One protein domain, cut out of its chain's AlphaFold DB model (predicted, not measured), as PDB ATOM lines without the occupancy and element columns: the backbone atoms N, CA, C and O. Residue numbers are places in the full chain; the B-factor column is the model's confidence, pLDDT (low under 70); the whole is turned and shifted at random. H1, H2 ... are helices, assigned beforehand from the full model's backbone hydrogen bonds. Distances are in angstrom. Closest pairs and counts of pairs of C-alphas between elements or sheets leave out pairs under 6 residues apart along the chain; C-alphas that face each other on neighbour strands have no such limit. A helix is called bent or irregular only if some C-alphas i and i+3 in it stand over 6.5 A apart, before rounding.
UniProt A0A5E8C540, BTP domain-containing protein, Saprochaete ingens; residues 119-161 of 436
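Overview. This is residues 119 to 161 of the 436 residues of the protein "BTP domain-containing protein" of Saprochaete ingens (UniProt A0A5E8C540). One long helix, H1, with a kink of 41 degrees near residue 136, makes most of a thin rod, and a short helix, H2, carries the rod on past its far end. The two helices follow end to end and do not fold back on each other, and residues 119 to 146 of H1 and 148 to 154 stand free. The printed part has 43 residues with two named helices, H1 then H2, and no named strand; the class is all helix. The whole is extended, with a radius of gyration of the C-alphas of 17.9 A, and the C-alphas span 60 by 12 by 9 A.

Along the chain. H1 holds residues 119 to 148 and is 42.9 A from first to last C-alpha. It begins at C-alpha 119, at (156.220, 163.571, 145.481), and ends at C-alpha 148, at (121.523, 147.757, 165.245). H1 is neither bent nor irregular, but only just: C-alphas 133 and 136 are 6.3 A apart. H2 holds residues 150 to 159, is 14.0 A long from first to last C-alpha, and ends at C-alpha 159, at (106.398, 144.890, 162.357).

Arrangement. H1 and H2 are close but not clearly touching, with 2 pairs of C-alphas within 8 A. Their closest C-alphas are those of Trp 146 and Ala 152, 6.5 A apart. Their lines stand at a shallow tilt of 29 degrees, and they run the same way. Their centres are 29.0 A apart. A tight link of one residue, Gly 149, joins them. In H2 every O i to N i+4 pair is within hydrogen-bond range; in H1 21 of 26 are.

Size, cuts and confidence. The C-alphas of Lys 119 and Gly 161, the first and last printed residues, are the two farthest apart, at 60.5 A. The printed part has no cut and no long link between its helices. The mean pLDDT of the printed part is 70.4; 18 residues, 128 to 144 and 147, are under 70.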
ATOM      1  N   LYS A 119     156.257 164.963 144.989       77.44
ATOM      2  CA  LYS A 119     156.220 163.571 145.481       77.44
ATOM      3  C   LYS A 119     155.284 163.399 146.676       77.44
ATOM      4  O   LYS A 119     154.723 162.321 146.860       77.44
ATOM      5  N   ARG A 120     155.086 164.449 147.486       74.00
ATOM      6  CA  ARG A 120     154.071 164.433 148.553       74.00
ATOM      7  C   ARG A 120     152.659 164.438 147.967       74.00
ATOM      8  O   ARG A 120     151.814 163.705 148.468       74.00
ATOM      9  N   ALA A 121     152.420 165.214 146.908       77.00
ATOM     10  CA  ALA A 121     151.133 165.244 146.213       77.00
ATOM     11  C   ALA A 121     150.802 163.892 145.550       77.00
ATOM     12  O   ALA A 121     149.710 163.372 145.756       77.00
ATOM     13  N   GLU A 122     151.759 163.286 144.839       76.62
ATOM     14  CA  GLU A 122     151.614 161.958 144.215       76.62
ATOM     15  C   GLU A 122     151.363 160.840 145.247       76.62
ATOM     16  O   GLU A 122     150.521 159.965 145.045       76.62
ATOM     17  N   TRP A 123     152.041 160.882 146.399       79.25
ATOM     18  CA  TRP A 123     151.773 159.938 147.487       79.25
ATOM     19  C   TRP A 123     150.387 160.150 148.115       79.25
ATOM     20  O   TRP A 123     149.678 159.179 148.384       79.25
ATOM     21  N   LEU A 124     149.963 161.405 148.308       73.94
ATOM     22  CA  LEU A 124     148.638 161.726 148.844       73.94
ATOM     23  C   LEU A 124     147.507 161.243 147.927       73.94
ATOM     24  O   LEU A 124     146.542 160.676 148.437       73.94
ATOM     25  N   THR A 125     147.625 161.401 146.602       77.81
ATOM     26  CA  THR A 125     146.613 160.898 145.655       77.81
ATOM     27  C   THR A 125     146.572 159.371 145.592       77.81
ATOM     28  O   THR A 125     145.486 158.801 145.480       77.81
ATOM     29  N   HIS A 126     147.708 158.680 145.750       70.44
ATOM     30  CA  HIS A 126     147.709 157.219 145.879       70.44
ATOM     31  C   HIS A 126     147.007 156.761 147.168       70.44
ATOM     32  O   HIS A 126     146.189 155.843 147.133       70.44
ATOM     33  N   VAL A 127     147.272 157.414 148.306       70.25
ATOM     34  CA  VAL A 127     146.681 157.050 149.608       70.25
ATOM     35  C   VAL A 127     145.180 157.355 149.678       70.25
ATOM     36  O   VAL A 127     144.430 156.581 150.280       70.25
ATOM     37  N   THR A 128     144.696 158.430 149.046       68.88
ATOM     38  CA  THR A 128     143.246 158.668 148.938       68.88
ATOM     39  C   THR A 128     142.575 157.647 148.017       68.88
ATOM     40  O   THR A 128     141.531 157.112 148.391       68.88
ATOM     41  N   ALA A 129     143.198 157.281 146.891       66.38
ATOM     42  CA  ALA A 129     142.713 156.223 145.997       66.38
ATOM     43  C   ALA A 129     142.795 154.800 146.601       66.38
ATOM     44  O   ALA A 129     142.077 153.899 146.159       66.38
ATOM     45  N   GLU A 130     143.648 154.572 147.606       61.94
ATOM     46  CA  GLU A 130     143.629 153.376 148.464       61.94
ATOM     47  C   GLU A 130     142.377 153.386 149.354       61.94
ATOM     48  O   GLU A 130     141.516 152.516 149.226       61.94
ATOM     49  N   ARG A 131     142.199 154.443 150.164       55.09
ATOM     50  CA  ARG A 131     141.046 154.600 151.073       55.09
ATOM     51  C   ARG A 131     139.692 154.555 150.367       55.09
ATOM     52  O   ARG A 131     138.704 154.109 150.945       55.09
ATOM     53  N   GLN A 132     139.625 155.010 149.117       51.53
ATOM     54  CA  GLN A 132     138.390 154.988 148.335       51.53
ATOM     55  C   GLN A 132     137.962 153.558 147.940       51.53
ATOM     56  O   GLN A 132     136.785 153.339 147.661       51.53
ATOM     57  N   ARG A 133     138.874 152.571 147.993       53.84
ATOM     58  CA  ARG A 133     138.571 151.135 147.828       53.84
ATOM     59  C   ARG A 133     138.111 150.472 149.133       53.84
ATOM     60  O   ARG A 133     137.213 149.630 149.090       53.84
ATOM     61  N   ASP A 134     138.601 150.927 150.288       50.69
ATOM     62  CA  ASP A 134     138.129 150.478 151.615       50.69
ATOM     63  C   ASP A 134     136.649 150.833 151.883       50.69
ATOM     64  O   ASP A 134     135.991 150.231 152.737       50.69
ATOM     65  N   SER A 135     136.087 151.762 151.097       53.97
ATOM     66  CA  SER A 135     134.659 152.122 151.060       53.97
ATOM     67  C   SER A 135     133.714 150.907 150.996       53.97
ATOM     68  O   SER A 135     132.647 150.903 151.615       53.97
ATOM     69  N   CYS A 136     134.131 149.821 150.334       50.66
ATOM     70  CA  CYS A 136     133.383 148.562 150.275       50.66
ATOM     71  C   CYS A 136     133.113 147.948 151.664       50.66
ATOM     72  O   CYS A 136     132.048 147.368 151.885       50.66
ATOM     73  N   VAL A 137     134.040 148.102 152.617       52.41
ATOM     74  CA  VAL A 137     133.858 147.658 154.010       52.41
ATOM     75  C   VAL A 137     133.013 148.668 154.788       52.41
ATOM     76  O   VAL A 137     132.138 148.266 155.555       52.41
ATOM     77  N   ALA A 138     133.201 149.970 154.545       57.31
ATOM     78  CA  ALA A 138     132.406 151.025 155.177       57.31
ATOM     79  C   ALA A 138     130.897 150.866 154.900       57.31
ATOM     80  O   ALA A 138     130.093 151.015 155.818       57.31
ATOM     81  N   GLY A 139     130.509 150.471 153.681       59.97
ATOM     82  CA  GLY A 139     129.115 150.159 153.343       59.97
ATOM     83  C   GLY A 139     128.528 148.988 154.146       59.97
ATOM     84  O   GLY A 139     127.375 149.048 154.578       59.97
ATOM     85  N   PHE A 140     129.318 147.941 154.414       54.41
ATOM     86  CA  PHE A 140     128.884 146.814 155.248       54.41
ATOM     87  C   PHE A 140     128.793 147.190 156.734       54.41
ATOM     88  O   PHE A 140     127.819 146.834 157.395       54.41
ATOM     89  N   VAL A 141     129.755 147.960 157.253       62.94
ATOM     90  CA  VAL A 141     129.715 148.484 158.631       62.94
ATOM     91  C   VAL A 141     128.495 149.390 158.826       62.94
ATOM     92  O   VAL A 141     127.727 149.180 159.762       62.94
ATOM     93  N   ALA A 142     128.235 150.310 157.892       65.81
ATOM     94  CA  ALA A 142     127.055 151.173 157.918       65.81
ATOM     95  C   ALA A 142     125.735 150.378 157.870       65.81
ATOM     96  O   ALA A 142     124.788 150.727 158.574       65.81
ATOM     97  N   LEU A 143     125.665 149.281 157.104       61.12
ATOM     98  CA  LEU A 143     124.503 148.383 157.088       61.12
ATOM     99  C   LEU A 143     124.314 147.653 158.431       61.12
ATOM    100  O   LEU A 143     123.189 147.544 158.924       61.12
ATOM    101  N   VAL A 144     125.403 147.170 159.033       66.88
ATOM    102  CA  VAL A 144     125.393 146.505 160.344       66.88
ATOM    103  C   VAL A 144     124.963 147.474 161.449       66.88
ATOM    104  O   VAL A 144     124.136 147.117 162.291       66.88
ATOM    105  N   ASP A 145     125.456 148.710 161.433       73.88
ATOM    106  CA  ASP A 145     125.113 149.716 162.440       73.88
ATOM    107  C   ASP A 145     123.722 150.324 162.211       73.88
ATOM    108  O   ASP A 145     122.999 150.558 163.180       73.88
ATOM    109  N   TRP A 146     123.255 150.432 160.960       88.69
ATOM    110  CA  TRP A 146     121.842 150.689 160.655       88.69
ATOM    111  C   TRP A 146     120.934 149.583 161.215       88.69
ATOM    112  O   TRP A 146     119.916 149.882 161.840       88.69
ATOM    113  N   ALA A 147     121.314 148.309 161.058       68.50
ATOM    114  CA  ALA A 147     120.535 147.169 161.541       68.50
ATOM    115  C   ALA A 147     120.477 147.085 163.081       68.50
ATOM    116  O   ALA A 147     119.463 146.635 163.633       68.50
ATOM    117  N   LYS A 148     121.523 147.543 163.782       80.94
ATOM    118  CA  LYS A 148     121.523 147.757 165.245       80.94
ATOM    119  C   LYS A 148     120.726 149.004 165.653       80.94
ATOM    120  O   LYS A 148     120.116 149.008 166.718       80.94
ATOM    121  N   GLY A 149     120.751 150.043 164.820       92.12
ATOM    122  CA  GLY A 149     120.275 151.388 165.123       92.12
ATOM    123  C   GLY A 149     118.779 151.513 165.422       92.12
ATOM    124  O   GLY A 149     117.957 150.644 165.114       92.12
ATOM    125  N   SER A 150     118.418 152.662 166.000       85.12
ATOM    126  CA  SER A 150     117.050 152.994 166.419       85.12
ATOM    127  C   SER A 150     116.032 152.893 165.279       85.12
ATOM    128  O   SER A 150     114.933 152.398 165.500       85.12
ATOM    129  N   ALA A 151     116.400 153.268 164.050       78.94
ATOM    130  CA  ALA A 151     115.535 153.135 162.877       78.94
ATOM    131  C   ALA A 151     115.109 151.674 162.628       78.94
ATOM    132  O   ALA A 151     113.916 151.385 162.514       78.94
ATOM    133  N   ALA A 152     116.059 150.731 162.617       82.50
ATOM    134  CA  ALA A 152     115.756 149.310 162.469       82.50
ATOM    135  C   ALA A 152     115.026 148.737 163.697       82.50
ATOM    136  O   ALA A 152     114.176 147.858 163.548       82.50
ATOM    137  N   ALA A 153     115.295 149.249 164.904       83.25
ATOM    138  CA  ALA A 153     114.548 148.882 166.107       83.25
ATOM    139  C   ALA A 153     113.067 149.305 166.026       83.25
ATOM    140  O   ALA A 153     112.190 148.484 166.294       83.25
ATOM    141  N   THR A 154     112.775 150.526 165.570       83.94
ATOM    142  CA  THR A 154     111.403 151.012 165.341       83.94
ATOM    143  C   THR A 154     110.695 150.211 164.248       83.94
ATOM    144  O   THR A 154     109.545 149.818 164.434       83.94
ATOM    145  N   ILE A 155     111.378 149.887 163.143       78.44
ATOM    146  CA  ILE A 155     110.821 149.027 162.083       78.44
ATOM    147  C   ILE A 155     110.448 147.644 162.643       78.44
ATOM    148  O   ILE A 155     109.354 147.154 162.364       78.44
ATOM    149  N   ARG A 156     111.303 147.038 163.482       80.69
ATOM    150  CA  ARG A 156     110.993 145.778 164.183       80.69
ATOM    151  C   ARG A 156     109.793 145.924 165.125       80.69
ATOM    152  O   ARG A 156     108.900 145.083 165.084       80.69
ATOM    153  N   ALA A 157     109.727 146.987 165.926       78.25
ATOM    154  CA  ALA A 157     108.616 147.225 166.851       78.25
ATOM    155  C   ALA A 157     107.264 147.337 166.120       78.25
ATOM    156  O   ALA A 157     106.308 146.651 166.485       78.25
ATOM    157  N   VAL A 158     107.205 148.123 165.037       77.44
ATOM    158  CA  VAL A 158     106.001 148.259 164.198       77.44
ATOM    159  C   VAL A 158     105.645 146.933 163.515       77.44
ATOM    160  O   VAL A 158     104.478 146.546 163.516       77.44
ATOM    161  N   ALA A 159     106.628 146.193 162.989       72.56
ATOM    162  CA  ALA A 159     106.398 144.890 162.357       72.56
ATOM    163  C   ALA A 159     105.869 143.820 163.334       72.56
ATOM    164  O   ALA A 159     105.089 142.958 162.933       72.56
ATOM    165  N   HIS A 160     106.243 143.892 164.615       80.06
ATOM    166  CA  HIS A 160     105.707 143.036 165.679       80.06
ATOM    167  C   HIS A 160     104.391 143.554 166.295       80.06
ATOM    168  O   HIS A 160     103.904 142.975 167.263       80.06
ATOM    169  N   GLY A 161     103.792 144.617 165.744       72.38
ATOM    170  CA  GLY A 161     102.505 145.146 166.204       72.38
ATOM    171  C   GLY A 161     102.560 145.885 167.545       72.38
ATOM    172  O   GLY A 161     101.519 146.079 168.172       72.38
TER     173      GLY A 161